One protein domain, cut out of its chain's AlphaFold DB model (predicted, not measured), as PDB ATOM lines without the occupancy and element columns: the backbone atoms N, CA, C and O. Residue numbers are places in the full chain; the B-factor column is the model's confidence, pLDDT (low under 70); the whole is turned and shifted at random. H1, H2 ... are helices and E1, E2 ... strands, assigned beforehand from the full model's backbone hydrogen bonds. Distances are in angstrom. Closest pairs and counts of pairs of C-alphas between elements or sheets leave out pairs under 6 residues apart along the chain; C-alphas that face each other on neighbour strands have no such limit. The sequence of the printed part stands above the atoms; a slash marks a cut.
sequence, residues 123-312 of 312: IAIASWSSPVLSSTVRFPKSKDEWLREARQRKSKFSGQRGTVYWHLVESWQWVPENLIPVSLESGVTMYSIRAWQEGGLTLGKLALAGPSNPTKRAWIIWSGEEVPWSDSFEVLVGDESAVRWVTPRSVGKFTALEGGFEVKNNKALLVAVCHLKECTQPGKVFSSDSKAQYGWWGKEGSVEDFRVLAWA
ATOM      1  N   ILE A 123     -15.647   6.123 -12.370       97.50
ATOM      2  CA  ILE A 123     -16.084   7.346 -11.685       97.50
ATOM      3  C   ILE A 123     -17.591   7.267 -11.414       97.50
ATOM      4  O   ILE A 123     -18.407   7.389 -12.326       97.50
ATOM      5  N   ALA A 124     -17.979   7.046 -10.158       97.38
ATOM      6  CA  ALA A 124     -19.383   6.942  -9.769       97.38
ATOM      7  C   ALA A 124     -20.070   8.322  -9.757       97.38
ATOM      8  O   ALA A 124     -19.812   9.145  -8.880       97.38
ATOM      9  N   ILE A 125     -20.989   8.552 -10.696       97.44
ATOM     10  CA  ILE A 125     -21.839   9.744 -10.747       97.44
ATOM     11  C   ILE A 125     -23.170   9.411 -10.066       97.44
ATOM     12  O   ILE A 125     -23.980   8.660 -10.608       97.44
ATOM     13  N   ALA A 126     -23.395   9.945  -8.863       95.69
ATOM     14  CA  ALA A 126     -24.651   9.758  -8.125       95.69
ATOM     15  C   ALA A 126     -25.797  10.627  -8.681       95.69
ATOM     16  O   ALA A 126     -26.934  10.172  -8.767       95.69
ATOM     17  N   SER A 127     -25.469  11.857  -9.080       95.56
ATOM     18  CA  SER A 127     -26.318  12.813  -9.796       95.56
ATOM     19  C   SER A 127     -25.409  13.687 -10.652       95.56
ATOM     20  O   SER A 127     -24.319  14.038 -10.199       95.56
ATOM     21  N   TRP A 128     -25.843  14.098 -11.849       96.50
ATOM     22  CA  TRP A 128     -25.053  15.030 -12.661       96.50
ATOM     23  C   TRP A 128     -24.855  16.385 -11.975       96.50
ATOM     24  O   TRP A 128     -23.807  16.994 -12.136       96.50
ATOM     25  N   SER A 129     -25.810  16.853 -11.166       95.12
ATOM     26  CA  SER A 129     -25.688  18.132 -10.448       95.12
ATOM     27  C   SER A 129     -24.612  18.143  -9.353       95.12
ATOM     28  O   SER A 129     -24.249  19.214  -8.869       95.12
ATOM     29  N   SER A 130     -24.079  16.981  -8.969       93.50
ATOM     30  CA  SER A 130     -23.040  16.846  -7.949       93.50
ATOM     31  C   SER A 130     -21.672  16.646  -8.618       93.50
ATOM     32  O   SER A 130     -21.446  15.583  -9.198       93.50
ATOM     33  N   PRO A 131     -20.744  17.625  -8.563       95.12
ATOM     34  CA  PRO A 131     -19.407  17.444  -9.124       95.12
ATOM     35  C   PRO A 131     -18.662  16.325  -8.393       95.12
ATOM     36  O   PRO A 131     -18.672  16.261  -7.163       95.12
ATOM     37  N   VAL A 132     -17.963  15.482  -9.149       96.69
ATOM     38  CA  VAL A 132     -16.969  14.555  -8.603       96.69
ATOM     39  C   VAL A 132     -15.604  15.209  -8.750       96.69
ATOM     40  O   VAL A 132     -15.265  15.700  -9.824       96.69
ATOM     41  N   LEU A 133     -14.816  15.247  -7.677       97.00
ATOM     42  CA  LEU A 133     -13.502  15.886  -7.720       97.00
ATOM     43  C   LEU A 133     -12.470  14.972  -8.391       97.00
ATOM     44  O   LEU A 133     -12.415  13.778  -8.094       97.00
ATOM     45  N   SER A 134     -11.606  15.531  -9.237       94.25
ATOM     46  CA  SER A 134     -10.495  14.808  -9.870       94.25
ATOM     47  C   SER A 134      -9.530  14.217  -8.838       94.25
ATOM     48  O   SER A 134      -8.985  13.144  -9.060       94.25
ATOM     49  N   SER A 135      -9.409  14.829  -7.655       92.50
ATOM     50  CA  SER A 135      -8.640  14.302  -6.517       92.50
ATOM     51  C   SER A 135      -9.156  12.975  -5.940       92.50
ATOM     52  O   SER A 135      -8.433  12.329  -5.184       92.50
ATOM     53  N   THR A 136     -10.377  12.543  -6.283       92.00
ATOM     54  CA  THR A 136     -10.892  11.204  -5.924       92.00
ATOM     55  C   THR A 136     -10.351  10.093  -6.829       92.00
ATOM     56  O   THR A 136     -10.518   8.913  -6.524       92.00
ATOM     57  N   VAL A 137      -9.687  10.459  -7.928       92.94
ATOM     58  CA  VAL A 137      -9.089   9.549  -8.901       92.94
ATOM     59  C   VAL A 137      -7.569   9.676  -8.837       92.94
ATOM     60  O   VAL A 137      -7.013  10.768  -8.716       92.94
ATOM     61  N   ARG A 138      -6.866   8.543  -8.910       93.94
ATOM     62  CA  ARG A 138      -5.403   8.533  -8.913       93.94
ATOM     63  C   ARG A 138      -4.892   8.825 -10.324       93.94
ATOM     64  O   ARG A 138      -5.065   8.006 -11.222       93.94
ATOM     65  N   PHE A 139      -4.199   9.947 -10.480       95.00
ATOM     66  CA  PHE A 139      -3.563  10.365 -11.730       95.00
ATOM     67  C   PHE A 139      -2.026  10.364 -11.637       95.00
ATOM     68  O   PHE A 139      -1.484  10.512 -10.534       95.00
ATOM     69  N   PRO A 140      -1.315  10.213 -12.771       95.44
ATOM     70  CA  PRO A 140       0.117  10.491 -12.851       95.44
ATOM     71  C   PRO A 140       0.402  11.979 -12.589       95.44
ATOM     72  O   PRO A 140      -0.342  12.852 -13.033       95.44
ATOM     73  N   LYS A 141       1.493  12.274 -11.877       94.56
ATOM     74  CA  LYS A 141       1.883  13.626 -11.435       94.56
ATOM     75  C   LYS A 141       2.825  14.342 -12.405       94.56
ATOM     76  O   LYS A 141       3.047  15.541 -12.266       94.56
ATOM     77  N   SER A 142       3.398  13.620 -13.367       96.88
ATOM     78  CA  SER A 142       4.275  14.165 -14.405       96.88
ATOM     79  C   SER A 142       4.096  13.433 -15.736       96.88
ATOM     80  O   SER A 142       3.597  12.304 -15.777       96.88
ATOM     81  N   LYS A 143       4.577  14.053 -16.824       96.75
ATOM     82  CA  LYS A 143       4.616  13.448 -18.164       96.75
ATOM     83  C   LYS A 143       5.365  12.112 -18.163       96.75
ATOM     84  O   LYS A 143       4.919  11.168 -18.807       96.75
ATOM     85  N   ASP A 144       6.459  12.016 -17.412       97.06
ATOM     86  CA  ASP A 144       7.275  10.801 -17.334       97.06
ATOM     87  C   ASP A 144       6.583   9.688 -16.542       97.06
ATOM     88  O   ASP A 144       6.644   8.522 -16.934       97.06
ATOM     89  N   GLU A 145       5.874  10.030 -15.459       96.94
ATOM     90  CA  GLU A 145       5.047   9.072 -14.722       96.94
ATOM     91  C   GLU A 145       3.901   8.552 -15.603       96.94
ATOM     92  O   GLU A 145       3.704   7.338 -15.689       96.94
ATOM     93  N   TRP A 146       3.229   9.447 -16.338       97.81
ATOM     94  CA  TRP A 146       2.211   9.085 -17.325       97.81
ATOM     95  C   TRP A 146       2.768   8.163 -18.415       97.81
ATOM     96  O   TRP A 146       2.215   7.087 -18.627       97.81
ATOM     97  N   LEU A 147       3.878   8.521 -19.069       97.69
ATOM     98  CA  LEU A 147       4.488   7.702 -20.124       97.69
ATOM     99  C   LEU A 147       4.940   6.331 -19.605       97.69
ATOM    100  O   LEU A 147       4.731   5.321 -20.278       97.69
ATOM    101  N   ARG A 148       5.523   6.267 -18.402       97.56
ATOM    102  CA  ARG A 148       5.917   5.008 -17.752       97.56
ATOM    103  C   ARG A 148       4.711   4.094 -17.535       97.56
ATOM    104  O   ARG A 148       4.768   2.915 -17.877       97.56
ATOM    105  N   GLU A 149       3.614   4.626 -17.013       97.75
ATOM    106  CA  GLU A 149       2.382   3.864 -16.785       97.75
ATOM    107  C   GLU A 149       1.662   3.494 -18.073       97.75
ATOM    108  O   GLU A 149       1.165   2.381 -18.194       97.75
ATOM    109  N   ALA A 150       1.635   4.388 -19.058       97.88
ATOM    110  CA  ALA A 150       1.049   4.134 -20.364       97.88
ATOM    111  C   ALA A 150       1.814   3.017 -21.102       97.88
ATOM    112  O   ALA A 150       1.200   2.152 -21.728       97.88
ATOM    113  N   ARG A 151       3.149   2.947 -20.945       97.69
ATOM    114  CA  ARG A 151       3.982   1.816 -21.400       97.69
ATOM    115  C   ARG A 151       3.697   0.527 -20.624       97.69
ATOM    116  O   ARG A 151       3.564  -0.521 -21.251       97.69
ATOM    117  N   GLN A 152       3.542   0.581 -19.298       97.56
ATOM    118  CA  GLN A 152       3.153  -0.589 -18.490       97.56
ATOM    119  C   GLN A 152       1.760  -1.115 -18.877       97.56
ATOM    120  O   GLN A 152       1.603  -2.308 -19.124       97.56
ATOM    121  N   ARG A 153       0.771  -0.224 -19.007       97.19
ATOM    122  CA  ARG A 153      -0.600  -0.513 -19.451       97.19
ATOM    123  C   ARG A 153      -0.597  -1.133 -20.849       97.19
ATOM    124  O   ARG A 153      -1.184  -2.194 -21.044       97.19
ATOM    125  N   LYS A 154       0.142  -0.542 -21.795       95.81
ATOM    126  CA  LYS A 154       0.356  -1.108 -23.134       95.81
ATOM    127  C   LYS A 154       0.961  -2.511 -23.066       95.81
ATOM    128  O   LYS A 154       0.407  -3.418 -23.679       95.81
ATOM    129  N   SER A 155       2.051  -2.704 -22.325       95.88
ATOM    130  CA  SER A 155       2.719  -4.007 -22.185       95.88
ATOM    131  C   SER A 155       1.794  -5.080 -21.595       95.88
ATOM    132  O   SER A 155       1.785  -6.217 -22.053       95.88
ATOM    133  N   LYS A 156       0.960  -4.701 -20.618       95.94
ATOM    134  CA  LYS A 156       0.055  -5.612 -19.912       95.94
ATOM    135  C   LYS A 156      -1.187  -6.009 -20.714       95.94
ATOM    136  O   LYS A 156      -1.586  -7.168 -20.659       95.94
ATOM    137  N   PHE A 157      -1.805  -5.065 -21.429       95.31
ATOM    138  CA  PHE A 157      -3.128  -5.252 -22.043       95.31
ATOM    139  C   PHE A 157      -3.130  -5.283 -23.584       95.31
ATOM    140  O   PHE A 157      -4.188  -5.464 -24.194       95.31
ATOM    141  N   SER A 158      -1.980  -5.138 -24.255       90.25
ATOM    142  CA  SER A 158      -1.910  -5.319 -25.715       90.25
ATOM    143  C   SER A 158      -2.393  -6.716 -26.119       90.25
ATOM    144  O   SER A 158      -2.004  -7.716 -25.524       90.25
ATOM    145  N   GLY A 159      -3.276  -6.779 -27.119       83.25
ATOM    146  CA  GLY A 159      -3.926  -8.018 -27.565       83.25
ATOM    147  C   GLY A 159      -5.154  -8.447 -26.748       83.25
ATOM    148  O   GLY A 159      -5.957  -9.234 -27.246       83.25
ATOM    149  N   GLN A 160      -5.380  -7.903 -25.544       88.62
ATOM    150  CA  GLN A 160      -6.556  -8.231 -24.728       88.62
ATOM    151  C   GLN A 160      -7.802  -7.476 -25.214       88.62
ATOM    152  O   GLN A 160      -8.179  -6.447 -24.654       88.62
ATOM    153  N   ARG A 161      -8.465  -7.994 -26.259       82.06
ATOM    154  CA  ARG A 161      -9.637  -7.341 -26.878       82.06
ATOM    155  C   ARG A 161     -10.810  -7.104 -25.911       82.06
ATOM    156  O   ARG A 161     -11.488  -6.099 -26.059       82.06
ATOM    157  N   GLY A 162     -10.999  -7.959 -24.900       88.69
ATOM    158  CA  GLY A 162     -12.073  -7.842 -23.896       88.69
ATOM    159  C   GLY A 162     -11.871  -6.778 -22.803       88.69
ATOM    160  O   GLY A 162     -12.725  -6.636 -21.933       88.69
ATOM    161  N   THR A 163     -10.744  -6.056 -22.792       94.56
ATOM    162  CA  THR A 163     -10.425  -5.073 -21.743       94.56
ATOM    163  C   THR A 163     -10.441  -3.659 -22.307       94.56
ATOM    164  O   THR A 163      -9.742  -3.377 -23.277       94.56
ATOM    165  N   VAL A 164     -11.194  -2.754 -21.676       97.25
ATOM    166  CA  VAL A 164     -11.216  -1.326 -22.034       97.25
ATOM    167  C   VAL A 164     -10.090  -0.584 -21.322       97.25
ATOM    168  O   VAL A 164     -10.036  -0.570 -20.090       97.25
ATOM    169  N   TYR A 165      -9.189   0.034 -22.088       97.94
ATOM    170  CA  TYR A 165      -8.059   0.792 -21.549       97.94
ATOM    171  C   TYR A 165      -7.538   1.873 -22.506       97.94
ATOM    172  O   TYR A 165      -7.882   1.939 -23.684       97.94
ATOM    173  N   TRP A 166      -6.674   2.731 -21.969       98.25
ATOM    174  CA  TRP A 166      -5.975   3.792 -22.688       98.25
ATOM    175  C   TRP A 166      -4.647   3.268 -23.269       98.25
ATOM    176  O   TRP A 166      -3.688   3.026 -22.539       98.25
ATOM    177  N   HIS A 167      -4.581   3.030 -24.579       97.88
ATOM    178  CA  HIS A 167      -3.418   2.433 -25.243       97.88
ATOM    179  C   HIS A 167      -2.428   3.498 -25.721       97.88
ATOM    180  O   HIS A 167      -2.765   4.306 -26.583       97.88
ATOM    181  N   LEU A 168      -1.185   3.468 -25.230       98.19
ATOM    182  CA  LEU A 168      -0.135   4.389 -25.677       98.19
ATOM    183  C   LEU A 168       0.197   4.199 -27.165       98.19
ATOM    184  O   LEU A 168       0.618   3.119 -27.582       98.19
ATOM    185  N   VAL A 169       0.092   5.269 -27.940       95.62
ATOM    186  CA  VAL A 169       0.595   5.390 -29.308       95.62
ATOM    187  C   VAL A 169       1.701   6.440 -29.297       95.62
ATOM    188  O   VAL A 169       1.448   7.637 -29.184       95.62
ATOM    189  N   GLU A 170       2.947   5.992 -29.418       91.75
ATOM    190  CA  GLU A 170       4.079   6.899 -29.642       91.75
ATOM    191  C   GLU A 170       4.043   7.433 -31.091       91.75
ATOM    192  O   GLU A 170       3.464   6.802 -31.984       91.75
ATOM    193  N   SER A 171       4.671   8.582 -31.370       78.50
ATOM    194  CA  SER A 171       4.577   9.279 -32.672       78.50
ATOM    195  C   SER A 171       4.872   8.388 -33.891       78.50
ATOM    196  O   SER A 171       4.220   8.522 -34.924       78.50
ATOM    197  N   TRP A 172       5.749   7.396 -33.746       74.25
ATOM    198  CA  TRP A 172       6.165   6.448 -34.795       74.25
ATOM    199  C   TRP A 172       5.306   5.181 -34.901       74.25
ATOM    200  O   TRP A 172       5.489   4.382 -35.816       74.25
ATOM    201  N   GLN A 173       4.422   4.941 -33.932       84.62
ATOM    202  CA  GLN A 173       3.647   3.708 -33.840       84.62
ATOM    203  C   GLN A 173       2.348   3.795 -34.639       84.62
ATOM    204  O   GLN A 173       1.732   4.857 -34.765       84.62
ATOM    205  N   TRP A 174       1.932   2.640 -35.145       85.81
ATOM    206  CA  TRP A 174       0.616   2.444 -35.730       85.81
ATOM    207  C   TRP A 174      -0.424   2.428 -34.608       85.81
ATOM    208  O   TRP A 174      -0.126   2.074 -33.464       85.81
ATOM    209  N   VAL A 175      -1.638   2.847 -34.941       89.50
ATOM    210  CA  VAL A 175      -2.776   2.808 -34.021       89.50
ATOM    211  C   VAL A 175      -3.308   1.362 -33.994       89.50
ATOM    212  O   VAL A 175      -3.368   0.747 -35.060       89.50
ATOM    213  N   PRO A 176      -3.628   0.777 -32.822       91.19
ATOM    214  CA  PRO A 176      -4.152  -0.591 -32.741       91.19
ATOM    215  C   PRO A 176      -5.528  -0.720 -33.415       91.19
ATOM    216  O   PRO A 176      -6.226   0.268 -33.597       91.19
ATOM    217  N   GLU A 177      -5.935  -1.945 -33.758       87.56
ATOM    218  CA  GLU A 177      -7.201  -2.205 -34.467       87.56
ATOM    219  C   GLU A 177      -8.453  -2.070 -33.584       87.56
ATOM    220  O   GLU A 177      -9.521  -1.729 -34.077       87.56
ATOM    221  N   ASN A 178      -8.349  -2.363 -32.283       93.31
ATOM    222  CA  ASN A 178      -9.493  -2.477 -31.370       93.31
ATOM    223  C   ASN A 178      -9.892  -1.137 -30.727       93.31
ATOM    224  O   ASN A 178     -10.102  -1.056 -29.517       93.31
ATOM    225  N   LEU A 179      -9.935  -0.076 -31.529       94.94
ATOM    226  CA  LEU A 179     -10.337   1.264 -31.098       94.94
ATOM    227  C   LEU A 179     -11.830   1.305 -30.789       94.94
ATOM    228  O   LEU A 179     -12.624   0.729 -31.527       94.94
ATOM    229  N   ILE A 180     -12.211   2.051 -29.753       96.38
ATOM    230  CA  ILE A 180     -13.626   2.308 -29.466       96.38
ATOM    231  C   ILE A 180     -14.062   3.545 -30.270       96.38
ATOM    232  O   ILE A 180     -13.538   4.637 -30.012       96.38
ATOM    233  N   PRO A 181     -14.971   3.409 -31.257       95.56
ATOM    234  CA  PRO A 181     -15.441   4.537 -32.055       95.56
ATOM    235  C   PRO A 181     -16.238   5.515 -31.184       95.56
ATOM    236  O   PRO A 181     -17.000   5.117 -30.302       95.56
ATOM    237  N   VAL A 182     -16.062   6.815 -31.426       95.75
ATOM    238  CA  VAL A 182     -16.729   7.872 -30.647       95.75
ATOM    239  C   VAL A 182     -17.719   8.663 -31.483       95.75
ATOM    240  O   VAL A 182     -18.807   8.978 -31.003       95.75
ATOM    241  N   SER A 183     -17.365   8.992 -32.724       92.88
ATOM    242  CA  SER A 183     -18.249   9.745 -33.609       92.88
ATOM    243  C   SER A 183     -17.975   9.456 -35.084       92.88
ATOM    244  O   SER A 183     -16.986   8.806 -35.433       92.88
ATOM    245  N   LEU A 184     -18.864   9.947 -35.948       86.69
ATOM    246  CA  LEU A 184     -18.733   9.879 -37.401       86.69
ATOM    247  C   LEU A 184     -18.894  11.292 -37.977       86.69
ATOM    248  O   LEU A 184     -19.972  11.882 -37.890       86.69
ATOM    249  N   GLU A 185     -17.831  11.830 -38.575       81.38
ATOM    250  CA  GLU A 185     -17.833  13.124 -39.269       81.38
ATOM    251  C   GLU A 185     -17.560  12.885 -40.755       81.38
ATOM    252  O   GLU A 185     -16.493  12.396 -41.120       81.38
ATOM    253  N   SER A 186     -18.509  13.228 -41.632       82.56
ATOM    254  CA  SER A 186     -18.328  13.157 -43.096       82.56
ATOM    255  C   SER A 186     -17.826  11.793 -43.613       82.56
ATOM    256  O   SER A 186     -17.047  11.723 -44.562       82.56
ATOM    257  N   GLY A 187     -18.250  10.698 -42.969       81.12
ATOM    258  CA  GLY A 187     -17.817   9.329 -43.285       81.12
ATOM    259  C   GLY A 187     -16.491   8.891 -42.644       81.12
ATOM    260  O   GLY A 187     -16.106   7.735 -42.794       81.12
ATOM    261  N   VAL A 188     -15.805   9.770 -41.907       86.62
ATOM    262  CA  VAL A 188     -14.589   9.457 -41.144       86.62
ATOM    263  C   VAL A 188     -14.956   9.142 -39.696       86.62
ATOM    264  O   VAL A 188     -15.506   9.986 -38.985       86.62
ATOM    265  N   THR A 189     -14.641   7.926 -39.247       90.81
ATOM    266  CA  THR A 189     -14.776   7.539 -37.837       90.81
ATOM    267  C   THR A 189     -13.715   8.240 -36.999       90.81
ATOM    268  O   THR A 189     -12.522   8.181 -37.312       90.81
ATOM    269  N   MET A 190     -14.157   8.868 -35.913       94.12
ATOM    270  CA  MET A 190     -13.309   9.568 -34.956       94.12
ATOM    271  C   MET A 190     -13.230   8.803 -33.635       94.12
ATOM    272  O   MET A 190     -14.213   8.218 -33.170       94.12
ATOM    273  N   TYR A 191     -12.062   8.862 -33.002       97.25
ATOM    274  CA  TYR A 191     -11.746   8.165 -31.753       97.25
ATOM    275  C   TYR A 191     -11.314   9.162 -30.676       97.25
ATOM    276  O   TYR A 191     -10.748  10.208 -30.997       97.25
ATOM    277  N   SER A 192     -11.535   8.839 -29.400       98.12
ATOM    278  CA  SER A 192     -11.026   9.660 -28.295       98.12
ATOM    279  C   SER A 192      -9.566   9.325 -27.991       98.12
ATOM    280  O   SER A 192      -9.192   8.156 -27.855       98.12
ATOM    281  N   ILE A 193      -8.755  10.371 -27.856       98.38
ATOM    282  CA  ILE A 193      -7.391  10.302 -27.328       98.38
ATOM    283  C   ILE A 193      -7.279  11.125 -26.052       98.38
ATOM    284  O   ILE A 193      -8.083  12.026 -25.816       98.38
ATOM    285  N   ARG A 194      -6.221  10.876 -25.283       98.25
ATOM    286  CA  ARG A 194      -5.731  11.787 -24.250       98.25
ATOM    287  C   ARG A 194      -4.221  11.965 -24.338       98.25
ATOM    288  O   ARG A 194      -3.499  11.019 -24.658       98.25
ATOM    289  N   ALA A 195      -3.737  13.164 -24.042       97.88
ATOM    290  CA  ALA A 195      -2.313  13.479 -24.068       97.88
ATOM    291  C   ALA A 195      -1.923  14.454 -22.953       97.88
ATOM    292  O   ALA A 195      -2.755  15.203 -22.434       97.88
ATOM    293  N   TRP A 196      -0.651  14.410 -22.556       97.62
ATOM    294  CA  TRP A 196      -0.136  15.264 -21.492       97.62
ATOM    295  C   TRP A 196       0.144  16.682 -21.992       97.62
ATOM    296  O   TRP A 196       1.034  16.871 -22.823       97.62
ATOM    297  N   GLN A 197      -0.545  17.670 -21.423       95.50
ATOM    298  CA  GLN A 197      -0.395  19.092 -21.739       95.50
ATOM    299  C   GLN A 197      -0.384  19.914 -20.443       95.50
ATOM    300  O   GLN A 197      -1.260  19.751 -19.598       95.50
ATOM    301  N   GLU A 198       0.622  20.784 -20.269       91.75
ATOM    302  CA  GLU A 198       0.720  21.759 -19.155       91.75
ATOM    303  C   GLU A 198       0.436  21.198 -17.740       91.75
ATOM    304  O   GLU A 198      -0.141  21.858 -16.878       91.75
ATOM    305  N   GLY A 199       0.860  19.959 -17.479       93.12
ATOM    306  CA  GLY A 199       0.692  19.317 -16.170       93.12
ATOM    307  C   GLY A 199      -0.633  18.572 -15.979       93.12
ATOM    308  O   GLY A 199      -0.839  17.989 -14.919       93.12
ATOM    309  N   GLY A 200      -1.517  18.586 -16.980       95.44
ATOM    310  CA  GLY A 200      -2.731  17.778 -17.048       95.44
ATOM    311  C   GLY A 200      -2.646  16.675 -18.101       95.44
ATOM    312  O   GLY A 200      -1.749  16.647 -18.944       95.44
ATOM    313  N   LEU A 201      -3.632  15.785 -18.070       97.00
ATOM    314  CA  LEU A 201      -3.894  14.773 -19.087       97.00
ATOM    315  C   LEU A 201      -5.242  15.120 -19.723       97.00
ATOM    316  O   LEU A 201      -6.291  14.824 -19.151       97.00
ATOM    317  N   THR A 202      -5.207  15.820 -20.855       97.50
ATOM    318  CA  THR A 202      -6.405  16.367 -21.508       97.50
ATOM    319  C   THR A 202      -6.888  15.473 -22.645       97.50
ATOM    320  O   THR A 202      -6.114  14.701 -23.213       97.50
ATOM    321  N   LEU A 203      -8.173  15.585 -22.978       98.19
ATOM    322  CA  LEU A 203      -8.830  14.821 -24.031       98.19
ATOM    323  C   LEU A 203      -8.734  15.510 -25.400       98.19
ATOM    324  O   LEU A 203      -8.648  16.733 -25.529       98.19
ATOM    325  N   GLY A 204      -8.815  14.688 -26.436       97.44
ATOM    326  CA  GLY A 204      -8.771  15.098 -27.828       97.44
ATOM    327  C   GLY A 204      -9.424  14.077 -28.754       97.44
ATOM    328  O   GLY A 204     -10.048  13.108 -28.305       97.44
ATOM    329  N   LYS A 205      -9.234  14.276 -30.060       96.31
ATOM    330  CA  LYS A 205      -9.728  13.379 -31.107       96.31
ATOM    331  C   LYS A 205      -8.624  12.879 -32.031       96.31
ATOM    332  O   LYS A 205      -7.644  13.574 -32.290       96.31
ATOM    333  N   LEU A 206      -8.827  11.677 -32.554       96.31
ATOM    334  CA  LEU A 206      -8.013  11.050 -33.586       96.31
ATOM    335  C   LEU A 206      -8.888  10.737 -34.802       96.31
ATOM    336  O   LEU A 206      -9.880  10.020 -34.678       96.31
ATOM    337  N   ALA A 207      -8.458  11.214 -35.968       92.38
ATOM    338  CA  ALA A 207      -8.940  10.779 -37.271       92.38
ATOM    339  C   ALA A 207      -7.945   9.790 -37.895       92.38
ATOM    340  O   ALA A 207      -6.727   9.997 -37.842       92.38
ATOM    341  N   LEU A 208      -8.469   8.750 -38.543       88.38
ATOM    342  CA  LEU A 208      -7.708   7.820 -39.377       88.38
ATOM    343  C   LEU A 208      -8.170   7.978 -40.827       88.38
ATOM    344  O   LEU A 208      -9.325   7.697 -41.136       88.38
ATOM    345  N   ALA A 209      -7.286   8.452 -41.711       72.06
ATOM    346  CA  ALA A 209      -7.643   8.791 -43.090       72.06
ATOM    347  C   ALA A 209      -6.783   8.054 -44.130       72.06
ATOM    348  O   ALA A 209      -5.555   8.119 -44.085       72.06
ATOM    349  N   GLY A 210      -7.437   7.429 -45.112       62.41
ATOM    350  CA  GLY A 210      -6.807   6.746 -46.248       62.41
ATOM    351  C   GLY A 210      -6.823   5.211 -46.144       62.41
ATOM    352  O   GLY A 210      -6.796   4.671 -45.037       62.41
ATOM    353  N   PRO A 211      -6.888   4.492 -47.283       54.19
ATOM    354  CA  PRO A 211      -6.888   3.030 -47.308       54.19
ATOM    355  C   PRO A 211      -5.504   2.454 -46.975       54.19
ATOM    356  O   PRO A 211      -4.488   3.089 -47.253       54.19
ATOM    357  N   SER A 212      -5.493   1.241 -46.402       54.69
ATOM    358  CA  SER A 212      -4.341   0.349 -46.124       54.69
ATOM    359  C   SER A 212      -3.150   0.880 -45.300       54.69
ATOM    360  O   SER A 212      -2.412   0.074 -44.739       54.69
ATOM    361  N   ASN A 213      -2.979   2.191 -45.140       57.88
ATOM    362  CA  ASN A 213      -2.065   2.817 -44.186       57.88
ATOM    363  C   ASN A 213      -2.646   4.180 -43.761       57.88
ATOM    364  O   ASN A 213      -2.337   5.202 -44.384       57.88
ATOM    365  N   PRO A 214      -3.550   4.215 -42.762       67.19
ATOM    366  CA  PRO A 214      -4.267   5.432 -42.422       67.19
ATOM    367  C   PRO A 214      -3.316   6.488 -41.857       67.19
ATOM    368  O   PRO A 214      -2.647   6.288 -40.841       67.19
ATOM    369  N   THR A 215      -3.315   7.665 -42.480       76.12
ATOM    370  CA  THR A 215      -2.667   8.851 -41.925       76.12
ATOM    371  C   THR A 215      -3.388   9.219 -40.634       76.12
ATOM    372  O   THR A 215      -4.517   9.716 -40.668       76.12
ATOM    373  N   LYS A 216      -2.736   8.971 -39.494       88.12
ATOM    374  CA  LYS A 216      -3.222   9.425 -38.193       88.12
ATOM    375  C   LYS A 216      -3.126  10.946 -38.110       88.12
ATOM    376  O   LYS A 216      -2.066  11.519 -38.357       88.12
ATOM    377  N   ARG A 217      -4.230  11.594 -37.752       90.75
ATOM    378  CA  ARG A 217      -4.268  13.017 -37.408       90.75
ATOM    379  C   ARG A 217      -4.906  13.140 -36.036       90.75
ATOM    380  O   ARG A 217      -6.033  12.695 -35.846       90.75
ATOM    381  N   ALA A 218      -4.153  13.671 -35.087       94.06
ATOM    382  CA  ALA A 218      -4.572  13.838 -33.707       94.06
ATOM    383  C   ALA A 218      -4.695  15.331 -33.395       94.06
ATOM    384  O   ALA A 218      -3.921  16.136 -33.913       94.06
ATOM    385  N   TRP A 219      -5.644  15.684 -32.534       95.88
ATOM    386  CA  TRP A 219      -5.805  17.031 -31.993       95.88
ATOM    387  C   TRP A 219      -6.210  16.946 -30.529       95.88
ATOM    388  O   TRP A 219      -7.011  16.081 -30.172       95.88
ATOM    389  N   ILE A 220      -5.713  17.860 -29.702       96.56
ATOM    390  CA  ILE A 220      -6.223  18.085 -28.344       96.56
ATOM    391  C   ILE A 220      -7.030  19.378 -28.292       96.56
ATOM    392  O   ILE A 220      -6.822  20.285 -29.098       96.56
ATOM    393  N   ILE A 221      -7.951  19.464 -27.338       92.50
ATOM    394  CA  ILE A 221      -8.744  20.672 -27.112       92.50
ATOM    395  C   ILE A 221      -8.101  21.420 -25.946       92.50
ATOM    396  O   ILE A 221      -8.163  20.944 -24.809       92.50
ATOM    397  N   TRP A 222      -7.465  22.561 -26.203       89.69
ATOM    398  CA  TRP A 222      -6.693  23.270 -25.184       89.69
ATOM    399  C   TRP A 222      -6.774  24.788 -25.334       89.69
ATOM    400  O   TRP A 222      -6.588  25.325 -26.419       89.69
ATOM    401  N   SER A 223      -7.008  25.484 -24.217       86.88
ATOM    402  CA  SER A 223      -6.954  26.951 -24.114       86.88
ATOM    403  C   SER A 223      -7.768  27.733 -25.169       86.88
ATOM    404  O   SER A 223      -7.343  28.808 -25.591       86.88
ATOM    405  N   GLY A 224      -8.943  27.237 -25.580       86.19
ATOM    406  CA  GLY A 224      -9.774  27.871 -26.612       86.19
ATOM    407  C   GLY A 224      -9.526  27.376 -28.045       86.19
ATOM    408  O   GLY A 224     -10.244  27.788 -28.959       86.19
ATOM    409  N   GLU A 225      -8.562  26.478 -28.259       89.19
ATOM    410  CA  GLU A 225      -8.135  26.018 -29.585       89.19
ATOM    411  C   GLU A 225      -8.224  24.492 -29.762       89.19
ATOM    412  O   GLU A 225      -8.183  23.704 -28.813       89.19
ATOM    413  N   GLU A 226      -8.327  24.072 -31.023       90.75
ATOM    414  CA  GLU A 226      -8.133  22.686 -31.458       90.75
ATOM    415  C   GLU A 226      -6.691  22.543 -31.961       90.75
ATOM    416  O   GLU A 226      -6.376  22.848 -33.112       90.75
ATOM    417  N   VAL A 227      -5.799  22.102 -31.075       91.25
ATOM    418  CA  VAL A 227      -4.350  22.087 -31.305       91.25
ATOM    419  C   VAL A 227      -3.939  20.768 -31.972       91.25
ATOM    420  O   VAL A 227      -4.152  19.708 -31.374       91.25
ATOM    421  N   PRO A 228      -3.331  20.780 -33.177       92.38
ATOM    422  CA  PRO A 228      -2.789  19.576 -33.803       92.38
ATOM    423  C   PRO A 228      -1.726  18.909 -32.923       92.38
ATOM    424  O   PRO A 228      -0.804  19.566 -32.444       92.38
ATOM    425  N   TRP A 229      -1.831  17.595 -32.736       93.12
ATOM    426  CA  TRP A 229      -0.976  16.829 -31.833       93.12
ATOM    427  C   TRP A 229      -0.078  15.846 -32.592       93.12
ATOM    428  O   TRP A 229      -0.555  15.014 -33.368       93.12
ATOM    429  N   SER A 230       1.231  15.936 -32.358       88.38
ATOM    430  CA  SER A 230       2.267  15.124 -33.020       88.38
ATOM    431  C   SER A 230       3.121  14.289 -32.057       88.38
ATOM    432  O   SER A 230       3.789  13.345 -32.489       88.38
ATOM    433  N   ASP A 231       3.091  14.599 -30.759       91.62
ATOM    434  CA  ASP A 231       3.733  13.805 -29.710       91.62
ATOM    435  C   ASP A 231       2.904  12.540 -29.401       91.62
ATOM    436  O   ASP A 231       1.844  12.282 -29.978       91.62
ATOM    437  N   SER A 232       3.396  11.726 -28.479       95.25
ATOM    438  CA  SER A 232       2.727  10.543 -27.957       95.25
ATOM    439  C   SER A 232       1.377  10.896 -27.323       95.25
ATOM    440  O   SER A 232       1.199  11.965 -26.735       95.25
ATOM    441  N   PHE A 233       0.428   9.970 -27.414       97.81
ATOM    442  CA  PHE A 233      -0.902  10.059 -26.810       97.81
ATOM    443  C   PHE A 233      -1.375   8.660 -26.404       97.81
ATOM    444  O   PHE A 233      -0.883   7.664 -26.927       97.81
ATOM    445  N   GLU A 234      -2.338   8.552 -25.493       98.44
ATOM    446  CA  GLU A 234      -3.104   7.315 -25.324       98.44
ATOM    447  C   GLU A 234      -4.411   7.410 -26.127       98.44
ATOM    448  O   GLU A 234      -5.045   8.461 -26.154       98.44
ATOM    449  N   VAL A 235      -4.834   6.322 -26.772       98.06
ATOM    450  CA  VAL A 235      -6.127   6.207 -27.475       98.06
ATOM    451  C   VAL A 235      -7.016   5.182 -26.783       98.06
ATOM    452  O   VAL A 235      -6.507   4.190 -26.256       98.06
ATOM    453  N   LEU A 236      -8.328   5.411 -26.746       98.38
ATOM    454  CA  LEU A 236      -9.246   4.481 -26.091       98.38
ATOM    455  C   LEU A 236      -9.465   3.222 -26.947       98.38
ATOM    456  O   LEU A 236      -9.873   3.302 -28.108       98.38
ATOM    457  N   VAL A 237      -9.210   2.056 -26.356       97.81
ATOM    458  CA  VAL A 237      -9.357   0.738 -26.991       97.81
ATOM    459  C   VAL A 237     -10.115  -0.225 -26.088       97.81
ATOM    460  O   VAL A 237     -10.144  -0.035 -24.871       97.81
ATOM    461  N   GLY A 238     -10.658  -1.295 -26.667       96.12
ATOM    462  CA  GLY A 238     -11.228  -2.419 -25.927       96.12
ATOM    463  C   GLY A 238     -12.482  -2.995 -26.566       96.12
ATOM    464  O   GLY A 238     -12.676  -2.893 -27.775       96.12
ATOM    465  N   ASP A 239     -13.313  -3.598 -25.725       95.31
ATOM    466  CA  ASP A 239     -14.630  -4.108 -26.086       95.31
ATOM    467  C   ASP A 239     -15.657  -2.971 -26.001       95.31
ATOM    468  O   ASP A 239     -15.911  -2.431 -24.922       95.31
ATOM    469  N   GLU A 240     -16.244  -2.602 -27.140       94.94
ATOM    470  CA  GLU A 240     -17.281  -1.570 -27.209       94.94
ATOM    471  C   GLU A 240     -18.520  -1.946 -26.376       94.94
ATOM    472  O   GLU A 240     -19.146  -1.068 -25.791       94.94
ATOM    473  N   SER A 241     -18.833  -3.240 -26.222       95.88
ATOM    474  CA  SER A 241     -19.983  -3.698 -25.428       95.88
ATOM    475  C   SER A 241     -19.804  -3.520 -23.914       95.88
ATOM    476  O   SER A 241     -20.786  -3.529 -23.170       95.88
ATOM    477  N   ALA A 242     -18.570  -3.298 -23.445       96.62
ATOM    478  CA  ALA A 242     -18.278  -2.998 -22.044       96.62
ATOM    479  C   ALA A 242     -18.536  -1.522 -21.669       96.62
ATOM    480  O   ALA A 242     -18.446  -1.156 -20.488       96.62
ATOM    481  N   VAL A 243     -18.857  -0.670 -22.648       97.88
ATOM    482  CA  VAL A 243     -19.169   0.751 -22.465       97.88
ATOM    483  C   VAL A 243     -20.485   1.133 -23.145       97.88
ATOM    484  O   VAL A 243     -21.021   0.425 -23.988       97.88
ATOM    485  N   ARG A 244     -21.048   2.277 -22.752       97.81
ATOM    486  CA  ARG A 244     -22.245   2.855 -23.365       97.81
ATOM    487  C   ARG A 244     -22.279   4.366 -23.219       97.81
ATOM    488  O   ARG A 244     -21.863   4.926 -22.207       97.81
ATOM    489  N   TRP A 245     -22.865   5.027 -24.205       98.06
ATOM    490  CA  TRP A 245     -23.130   6.461 -24.153       98.06
ATOM    491  C   TRP A 245     -24.356   6.764 -23.290       98.06
ATOM    492  O   TRP A 245     -25.435   6.213 -23.519       98.06
ATOM    493  N   VAL A 246     -24.242   7.693 -22.342       98.12
ATOM    494  CA  VAL A 246     -25.360   8.130 -21.490       98.12
ATOM    495  C   VAL A 246     -25.598   9.628 -21.597       98.12
ATOM    496  O   VAL A 246     -24.652  10.406 -21.665       98.12
ATOM    497  N   THR A 247     -26.862  10.044 -21.584       98.00
ATOM    498  CA  THR A 247     -27.232  11.456 -21.425       98.00
ATOM    499  C   THR A 247     -27.257  11.750 -19.923       98.00
ATOM    500  O   THR A 247     -28.167  11.290 -19.226       98.00
ATOM    501  N   PRO A 248     -26.262  12.463 -19.368       95.81
ATOM    502  CA  PRO A 248     -26.028  12.453 -17.924       95.81
ATOM    503  C   PRO A 248     -27.152  13.116 -17.115       95.81
ATOM    504  O   PRO A 248     -27.360  12.771 -15.956       95.81
ATOM    505  N   ARG A 249     -27.913  14.032 -17.730       92.44
ATOM    506  CA  ARG A 249     -29.042  14.727 -17.088       92.44
ATOM    507  C   ARG A 249     -30.311  13.880 -16.947       92.44
ATOM    508  O   ARG A 249     -31.167  14.248 -16.155       92.44
ATOM    509  N   SER A 250     -30.452  12.796 -17.714       93.25
ATOM    510  CA  SER A 250     -31.671  11.969 -17.740       93.25
ATOM    511  C   SER A 250     -31.468  10.539 -17.232       93.25
ATOM    512  O   SER A 250     -32.439   9.890 -16.864       93.25
ATOM    513  N   VAL A 251     -30.225  10.046 -17.172       92.38
ATOM    514  CA  VAL A 251     -29.917   8.656 -16.778       92.38
ATOM    515  C   VAL A 251     -29.900   8.419 -15.255       92.38
ATOM    516  O   VAL A 251     -29.883   7.275 -14.809       92.38
ATOM    517  N   GLY A 252     -29.883   9.477 -14.438       93.50
ATOM    518  CA  GLY A 252     -29.734   9.360 -12.984       93.50
ATOM    519  C   GLY A 252     -28.319   8.929 -12.581       93.50
ATOM    520  O   GLY A 252     -27.347   9.602 -12.923       93.50
ATOM    521  N   LYS A 253     -28.194   7.818 -11.842       97.31
ATOM    522  CA  LYS A 253     -26.902   7.281 -11.382       97.31
ATOM    523  C   LYS A 253     -26.220   6.453 -12.474       97.31
ATOM    524  O   LYS A 253     -26.826   5.544 -13.034       97.31
ATOM    525  N   PHE A 254     -24.931   6.689 -12.707       98.06
ATOM    526  CA  PHE A 254     -24.112   5.897 -13.633       98.06
ATOM    527  C   PHE A 254     -22.640   5.846 -13.202       98.06
ATOM    528  O   PHE A 254     -22.228   6.528 -12.264       98.06
ATOM    529  N   THR A 255     -21.837   5.025 -13.882       98.25
ATOM    530  CA  THR A 255     -20.383   4.961 -13.671       98.25
ATOM    531  C   THR A 255     -19.690   5.439 -14.939       98.25
ATOM    532  O   THR A 255     -19.693   4.728 -15.939       98.25
ATOM    533  N   ALA A 256     -19.128   6.644 -14.920       98.25
ATOM    534  CA  ALA A 256     -18.421   7.220 -16.058       98.25
ATOM    535  C   ALA A 256     -17.042   6.569 -16.264       98.25
ATOM    536  O   ALA A 256     -16.423   6.070 -15.314       98.25
ATOM    537  N   LEU A 257     -16.563   6.602 -17.507       98.25
ATOM    538  CA  LEU A 257     -15.183   6.290 -17.856       98.25
ATOM    539  C   LEU A 257     -14.310   7.544 -17.681       98.25
ATOM    540  O   LEU A 257     -14.636   8.628 -18.163       98.25
ATOM    541  N   GLU A 258     -13.202   7.379 -16.965       97.44
ATOM    542  CA  GLU A 258     -12.193   8.412 -16.723       97.44
ATOM    543  C   GLU A 258     -11.499   8.863 -18.020       97.44
ATOM    544  O   GLU A 258     -10.923   8.042 -18.737       97.44
ATOM    545  N   GLY A 259     -11.561  10.169 -18.306       97.69
ATOM    546  CA  GLY A 259     -10.912  10.789 -19.463       97.69
ATOM    547  C   GLY A 259      -9.552  11.425 -19.164       97.69
ATOM    548  O   GLY A 259      -8.650  11.356 -19.998       97.69
ATOM    549  N   GLY A 260      -9.405  12.040 -17.989       97.31
ATOM    550  CA  GLY A 260      -8.138  12.603 -17.525       97.31
ATOM    551  C   GLY A 260      -8.316  13.641 -16.418       97.31
ATOM    552  O   GLY A 260      -9.211  13.528 -15.577       97.31
ATOM    553  N   PHE A 261      -7.478  14.678 -16.431       97.31
ATOM    554  CA  PHE A 261      -7.544  15.808 -15.499       97.31
ATOM    555  C   PHE A 261      -6.859  17.052 -16.080       97.31
ATOM    556  O   PHE A 261      -5.906  16.940 -16.847       97.31
ATOM    557  N   GLU A 262      -7.287  18.246 -15.666       95.94
ATOM    558  CA  GLU A 262      -6.631  19.510 -16.024       95.94
ATOM    559  C   GLU A 262      -6.344  20.312 -14.753       95.94
ATOM    560  O   GLU A 262      -7.228  20.485 -13.921       95.94
ATOM    561  N   VAL A 263      -5.121  20.827 -14.586       91.44
ATOM    562  CA  VAL A 263      -4.666  21.456 -13.323       91.44
ATOM    563  C   VAL A 263      -5.549  22.637 -12.887       91.44
ATOM    564  O   VAL A 263      -5.709  22.892 -11.696       91.44
ATOM    565  N   LYS A 264      -6.155  23.342 -13.849       90.31
ATOM    566  CA  LYS A 264      -7.032  24.502 -13.616       90.31
ATOM    567  C   LYS A 264      -8.478  24.118 -13.254       90.31
ATOM    568  O   LYS A 264      -9.259  25.010 -12.935       90.31
ATOM    569  N   ASN A 265      -8.851  22.832 -13.286       93.81
ATOM    570  CA  ASN A 265     -10.203  22.366 -12.973       93.81
ATOM    571  C   ASN A 265     -10.180  21.147 -12.031       93.81
ATOM    572  O   ASN A 265      -9.681  20.071 -12.358       93.81
ATOM    573  N   ASN A 266     -10.758  21.306 -10.840       95.75
ATOM    574  CA  ASN A 266     -10.774  20.274  -9.802       95.75
ATOM    575  C   ASN A 266     -11.868  19.207  -9.989       95.75
ATOM    576  O   ASN A 266     -11.992  18.323  -9.144       95.75
ATOM    577  N   LYS A 267     -12.668  19.283 -11.056       97.81
ATOM    578  CA  LYS A 267     -13.708  18.310 -11.407       97.81
ATOM    579  C   LYS A 267     -13.134  17.148 -12.224       97.81
ATOM    580  O   LYS A 267     -12.136  17.295 -12.925       97.81
ATOM    581  N   ALA A 268     -13.787  15.992 -12.176       97.50
ATOM    582  CA  ALA A 268     -13.445  14.839 -13.002       97.50
ATOM    583  C   ALA A 268     -13.671  15.137 -14.494       97.50
ATOM    584  O   ALA A 268     -14.778  15.529 -14.871       97.50
ATOM    585  N   LEU A 269     -12.649  14.920 -15.329       98.50
ATOM    586  CA  LEU A 269     -12.737  15.035 -16.788       98.50
ATOM    587  C   LEU A 269     -13.225  13.714 -17.392       98.50
ATOM    588  O   LEU A 269     -12.651  12.651 -17.140       98.50
ATOM    589  N   LEU A 270     -14.281  13.786 -18.197       98.56
ATOM    590  CA  LEU A 270     -14.994  12.642 -18.757       98.56
ATOM    591  C   LEU A 270     -14.979  12.695 -20.289       98.56
ATOM    592  O   LEU A 270     -15.066  13.774 -20.885       98.56
ATOM    593  N   VAL A 271     -14.918  11.520 -20.921       98.62
ATOM    594  CA  VAL A 271     -15.037  11.380 -22.381       98.62
ATOM    595  C   VAL A 271     -16.460  11.732 -22.806       98.62
ATOM    596  O   VAL A 271     -17.420  11.135 -22.309       98.62
ATOM    597  N   ALA A 272     -16.599  12.680 -23.734       98.44
ATOM    598  CA  ALA A 272     -17.884  13.107 -24.269       98.44
ATOM    599  C   ALA A 272     -17.990  12.873 -25.782       98.44
ATOM    600  O   ALA A 272     -16.994  12.873 -26.505       98.44
ATOM    601  N   VAL A 273     -19.227  12.748 -26.256       98.19
ATOM    602  CA  VAL A 273     -19.596  12.987 -27.652       98.19
ATOM    603  C   VAL A 273     -20.569  14.162 -27.694       98.19
ATOM    604  O   VAL A 273     -21.590  14.177 -27.000       98.19
ATOM    605  N   CYS A 274     -20.204  15.172 -28.474       97.62
ATOM    606  CA  CYS A 274     -20.917  16.431 -28.641       97.62
ATOM    607  C   CYS A 274     -21.817  16.330 -29.874       97.62
ATOM    608  O   CYS A 274     -21.318  16.035 -30.964       97.62
ATOM    609  N   HIS A 275     -23.121  16.569 -29.719       95.69
ATOM    610  CA  HIS A 275     -24.069  16.548 -30.834       95.69
ATOM    611  C   HIS A 275     -24.203  17.960 -31.395       95.69
ATOM    612  O   HIS A 275     -24.657  18.879 -30.717       95.69
ATOM    613  N   LEU A 276     -23.778  18.135 -32.641       91.00
ATOM    614  CA  LEU A 276     -23.979  19.367 -33.390       91.00
ATOM    615  C   LEU A 276     -25.090  19.141 -34.412       91.00
ATOM    616  O   LEU A 276     -25.482  18.011 -34.687       91.00
ATOM    617  N   LYS A 277     -25.585  20.230 -35.002       86.06
ATOM    618  CA  LYS A 277     -26.748  20.209 -35.903       86.06
ATOM    619  C   LYS A 277     -26.646  19.174 -37.039       86.06
ATOM    620  O   LYS A 277     -27.669  18.650 -37.464       86.06
ATOM    621  N   GLU A 278     -25.434  18.912 -37.535       82.88
ATOM    622  CA  GLU A 278     -25.190  18.094 -38.736       82.88
ATOM    623  C   GLU A 278     -24.123  16.994 -38.537       82.88
ATOM    624  O   GLU A 278     -23.899  16.194 -39.441       82.88
ATOM    625  N   CYS A 279     -23.469  16.904 -37.369       87.62
ATOM    626  CA  CYS A 279     -22.518  15.824 -37.073       87.62
ATOM    627  C   CYS A 279     -22.321  15.599 -35.564       87.62
ATOM    628  O   CYS A 279     -22.854  16.326 -34.725       87.62
ATOM    629  N   THR A 280     -21.510  14.598 -35.222       92.69
ATOM    630  CA  THR A 280     -21.042  14.355 -33.853       92.69
ATOM    631  C   THR A 280     -19.523  14.508 -33.766       92.69
ATOM    632  O   THR A 280     -18.794  14.031 -34.636       92.69
ATOM    633  N   GLN A 281     -19.036  15.152 -32.705       94.75
ATOM    634  CA  GLN A 281     -17.604  15.354 -32.445       94.75
ATOM    635  C   GLN A 281     -17.191  14.668 -31.139       94.75
ATOM    636  O   GLN A 281     -17.935  14.767 -30.157       94.75
ATOM    637  N   PRO A 282     -16.008  14.028 -31.059       97.50
ATOM    638  CA  PRO A 282     -15.428  13.655 -29.779       97.50
ATOM    639  C   PRO A 282     -15.101  14.928 -29.001       97.50
ATOM    640  O   PRO A 282     -14.620  15.917 -29.558       97.50
ATOM    641  N   GLY A 283     -15.364  14.895 -27.704       97.25
ATOM    642  CA  GLY A 283     -15.218  16.048 -26.839       97.25
ATOM    643  C   GLY A 283     -14.848  15.663 -25.420       97.25
ATOM    644  O   GLY A 283     -14.620  14.497 -25.084       97.25
ATOM    645  N   LYS A 284     -14.811  16.683 -24.574       97.81
ATOM    646  CA  LYS A 284     -14.477  16.573 -23.160       97.81
ATOM    647  C   LYS A 284     -15.515  17.311 -22.330       97.81
ATOM    648  O   LYS A 284     -16.045  18.335 -22.756       97.81
ATOM    649  N   VAL A 285     -15.834  16.794 -21.151       98.38
ATOM    650  CA  VAL A 285     -16.726  17.481 -20.214       98.38
ATOM    651  C   VAL A 285     -16.290  17.218 -18.787       98.38
ATOM    652  O   VAL A 285     -15.892  16.103 -18.449       98.38
ATOM    653  N   PHE A 286     -16.382  18.233 -17.937       98.31
ATOM    654  CA  PHE A 286     -16.175  18.049 -16.512       98.31
ATOM    655  C   PHE A 286     -17.486  17.653 -15.830       98.31
ATOM    656  O   PHE A 286     -18.564  18.131 -16.188       98.31
ATOM    657  N   SER A 287     -17.417  16.778 -14.826       97.88
ATOM    658  CA  SER A 287     -18.603  16.372 -14.062       97.88
ATOM    659  C   SER A 287     -19.362  17.592 -13.519       97.88
ATOM    660  O   SER A 287     -18.745  18.453 -12.895       97.88
ATOM    661  N   SER A 288     -20.683  17.614 -13.702       97.31
ATOM    662  CA  SER A 288     -21.606  18.720 -13.386       97.31
ATOM    663  C   SER A 288     -21.600  19.953 -14.285       97.31
ATOM    664  O   SER A 288     -22.437  20.835 -14.081       97.31
ATOM    665  N   ASP A 289     -20.751  20.021 -15.310       98.00
ATOM    666  CA  ASP A 289     -20.804  21.145 -16.246       98.00
ATOM    667  C   ASP A 289     -22.074  21.120 -17.108       98.00
ATOM    668  O   ASP A 289     -22.681  20.079 -17.393       98.00
ATOM    669  N   SER A 290     -22.507  22.313 -17.512       97.00
ATOM    670  CA  SER A 290     -23.675  22.495 -18.371       97.00
ATOM    671  C   SER A 290     -23.356  22.347 -19.857       97.00
ATOM    672  O   SER A 290     -24.300  22.267 -20.639       97.00
ATOM    673  N   LYS A 291     -22.081  22.286 -20.257       98.00
ATOM    674  CA  LYS A 291     -21.649  22.160 -21.654       98.00
ATOM    675  C   LYS A 291     -20.455  21.223 -21.763       98.00
ATOM    676  O   LYS A 291     -19.578  21.263 -20.908       98.00
ATOM    677  N   ALA A 292     -20.414  20.429 -22.826       98.12
ATOM    678  CA  ALA A 292     -19.206  19.732 -23.250       98.12
ATOM    679  C   ALA A 292     -18.432  20.597 -24.252       98.12
ATOM    680  O   ALA A 292     -19.032  21.346 -25.025       98.12
ATOM    681  N   GLN A 293     -17.108  20.481 -24.235       97.88
ATOM    682  CA  GLN A 293     -16.177  21.145 -25.143       97.88
ATOM    683  C   GLN A 293     -15.806  20.203 -26.294       97.88
ATOM    684  O   GLN A 293     -15.634  19.001 -26.087       97.88
ATOM    685  N   TYR A 294     -15.662  20.737 -27.505       96.00
ATOM    686  CA  TYR A 294     -15.209  19.998 -28.691       96.00
ATOM    687  C   TYR A 294     -14.232  20.850 -29.508       96.00
ATOM    688  O   TYR A 294     -14.318  22.074 -29.496       96.00
ATOM    689  N   GLY A 295     -13.325  20.208 -30.243       92.31
ATOM    690  CA  GLY A 295     -12.476  20.877 -31.231       92.31
ATOM    691  C   GLY A 295     -13.115  20.822 -32.616       92.31
ATOM    692  O   GLY A 295     -13.592  19.754 -33.016       92.31
ATOM    693  N   TRP A 296     -13.142  21.941 -33.345       85.12
ATOM    694  CA  TRP A 296     -13.468  21.950 -34.775       85.12
ATOM    695  C   TRP A 296     -12.871  23.173 -35.496       85.12
ATOM    696  O   TRP A 296     -13.043  24.310 -35.058       85.12
ATOM    697  N   TRP A 297     -12.209  22.939 -36.635       83.44
ATOM    698  CA  TRP A 297     -11.600  23.966 -37.497       83.44
ATOM    699  C   TRP A 297     -10.608  24.876 -36.750       83.44
ATOM    700  O   TRP A 297     -10.589  26.092 -36.940       83.44
ATOM    701  N   GLY A 298      -9.777  24.283 -35.887       81.56
ATOM    702  CA  GLY A 298      -8.762  25.001 -35.110       81.56
ATOM    703  C   GLY A 298      -9.294  25.686 -33.847       81.56
ATOM    704  O   GLY A 298      -8.508  26.265 -33.103       81.56
ATOM    705  N   LYS A 299     -10.600  25.612 -33.556       86.19
ATOM    706  CA  LYS A 299     -11.230  26.283 -32.406       86.19
ATOM    707  C   LYS A 299     -11.856  25.302 -31.422       86.19
ATOM    708  O   LYS A 299     -12.397  24.273 -31.821       86.19
ATOM    709  N   GLU A 300     -11.854  25.670 -30.145       91.75
ATOM    710  CA  GLU A 300     -12.713  25.058 -29.133       91.75
ATOM    711  C   GLU A 300     -14.128  25.653 -29.227       91.75
ATOM    712  O   GLU A 300     -14.328  26.867 -29.150       91.75
ATOM    713  N   GLY A 301     -15.124  24.790 -29.397       93.44
ATOM    714  CA  GLY A 301     -16.538  25.115 -29.243       93.44
ATOM    715  C   GLY A 301     -17.127  24.444 -28.002       93.44
ATOM    716  O   GLY A 301     -16.494  23.593 -27.375       93.44
ATOM    717  N   SER A 302     -18.362  24.806 -27.644       96.94
ATOM    718  CA  SER A 302     -19.090  24.137 -26.561       96.94
ATOM    719  C   SER A 302     -20.568  23.938 -26.889       96.94
ATOM    720  O   SER A 302     -21.165  24.746 -27.600       96.94
ATOM    721  N   VAL A 303     -21.161  22.854 -26.382       97.62
ATOM    722  CA  VAL A 303     -22.557  22.476 -26.657       97.62
ATOM    723  C   VAL A 303     -23.245  21.897 -25.419       97.62
ATOM    724  O   VAL A 303     -22.614  21.252 -24.584       97.62
ATOM    725  N   GLU A 304     -24.548  22.152 -25.281       97.44
ATOM    726  CA  GLU A 304     -25.370  21.677 -24.153       97.44
ATOM    727  C   GLU A 304     -25.902  20.248 -24.353       97.44
ATOM    728  O   GLU A 304     -26.164  19.556 -23.363       97.44
ATOM    729  N   ASP A 305     -26.017  19.816 -25.617       97.69
ATOM    730  CA  ASP A 305     -26.374  18.459 -26.034       97.69
ATOM    731  C   ASP A 305     -25.121  17.590 -26.225       97.69
ATOM    732  O   ASP A 305     -24.375  17.686 -27.203       97.69
ATOM    733  N   PHE A 306     -24.878  16.730 -25.241       98.19
ATOM    734  CA  PHE A 306     -23.759  15.803 -25.225       98.19
ATOM    735  C   PHE A 306     -24.122  14.525 -24.471       98.19
ATOM    736  O   PHE A 306     -24.987  14.502 -23.589       98.19
ATOM    737  N   ARG A 307     -23.403  13.448 -24.789       98.50
ATOM    738  CA  ARG A 307     -23.422  12.196 -24.026       98.50
ATOM    739  C   ARG A 307     -22.036  11.922 -23.460       98.50
ATOM    740  O   ARG A 307     -21.033  12.308 -24.050       98.50
ATOM    741  N   VAL A 308     -21.995  11.257 -22.314       98.56
ATOM    742  CA  VAL A 308     -20.768  10.842 -21.622       98.56
ATOM    743  C   VAL A 308     -20.560   9.348 -21.833       98.56
ATOM    744  O   VAL A 308     -21.536   8.592 -21.839       98.56
ATOM    745  N   LEU A 309     -19.310   8.913 -21.994       98.69
ATOM    746  CA  LEU A 309     -18.987   7.491 -22.032       98.69
ATOM    747  C   LEU A 309     -19.024   6.913 -20.611       98.69
ATOM    748  O   LEU A 309     -18.322   7.369 -19.706       98.69
ATOM    749  N   ALA A 310     -19.863   5.905 -20.417       98.44
ATOM    750  CA  ALA A 310     -20.029   5.185 -19.167       98.44
ATOM    751  C   ALA A 310     -19.695   3.706 -19.357       98.44
ATOM    752  O   ALA A 310     -19.712   3.189 -20.470       98.44
ATOM    753  N   TRP A 311     -19.426   3.015 -18.258       97.50
ATOM    754  CA  TRP A 311     -19.411   1.556 -18.240       97.50
ATOM    755  C   TRP A 311     -20.838   1.026 -18.429       97.50
ATOM    756  O   TRP A 311     -21.790   1.662 -17.958       97.50
ATOM    757  N   ALA A 312     -20.974  -0.105 -19.130       93.44
ATOM    758  CA  ALA A 312     -22.256  -0.780 -19.347       93.44
ATOM    759  C   ALA A 312     -22.972  -1.073 -18.010       93.44
ATOM    760  O   ALA A 312     -22.362  -1.745 -17.150       93.44
TER     761      ALA A 312
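Overview. This is residues 123 to 312 of the 312 residues of the protein "DUF3421 domain-containing protein" of Tulasnella calospora MUT 4182 (UniProt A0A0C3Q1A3). Two strongly twisted sheets stand face to face as a sandwich, and one helix, H1, packs over E2, E4 and E8 of one of them. That sheet holds E2 to E8, the other E1 and E9 to E15; E3 to E7 and E10 to E14 are meanders, each strand the antiparallel neighbour of the one before. The printed part has 190 residues with one named helix and fifteen named strands, in the order E1, H1, E2 to E15; both sheets are branched and antiparallel, and the class is mostly strand. The whole is compact, with a radius of gyration of the C-alphas of 15.4 A, and rounded, spanning 43 by 37 by 33 A.

Arrangement. E1, residues 123 to 125, is an edge strand beside E10, residues 254 to 262; N 125 and O 254 are 2.8 A apart, within hydrogen-bond range, as are the N and O pairs below. H1, residues 143 to 157, is on the sheet of E2, residues 165 to 169, E4, residues 188 to 197, and E8, residues 233 to 237, at a height over the sheet of 8.8 A. The closest C-alphas of H1 and E2 are those of Ala 150 and Leu 168, 5.4 A apart. In H1 every O i to N i+4 pair is within hydrogen-bond range. E2 neighbours E8, with N 167 and O 235 at 2.8 A. E3, residues 181 to 185, and E8 lie on one side of E4, with N 190 and O 183 at 2.9 A and N 194 and O 234 at 2.8 A. E5, residues 200 to 209, lies on the other side, with N 193 and O 204 at 3.1 A. E6, residues 215 to 222, neighbours E5 and E7, residues 225 to 229, with N 207 and O 217 at 2.8 A and N 227 and O 220 at 2.9 A. In the other sheet E9, residues 243 to 246, neighbours E15, residues 306 to 311, with N 244 and O 310 at 2.8 A. E10 and E15 lie on one side of E11, residues 265 to 275, with N 259 and O 269 at 3.0 A and N 309 and O 271 at 2.9 A. E12, residues 280 to 286, lies on the other side, with N 272 and O 283 at 3.0 A. E13, residues 292 to 296, neighbours E12 and E14, residues 299 to 303, with N 284 and O 293 at 2.9 A and N 294 and O 301 at 3.0 A. The facing parts of the sheets are 9.8 A apart centre to centre.

Along the chain. E1 begins at C-alpha 123 (-16.084, 7.346, -11.685), and E15 ends at C-alpha 311 (-19.411, 1.556, -18.240). First to last C-alpha, H1 is 20.6 A, E4 25.9 A, E5 28.0 A and E11 23.3 A. E10 bends by 62 degrees at residue 259, and E11 by 75 degrees at residue 268.

Size, cuts and confidence. The C-alphas farthest apart, of Ser 130 and Ser 212, are 45.6 A apart. The printed part has no cut; the links E1 to H1 and E2 to E3 are long. Residues 210 to 214 have pLDDT under 70.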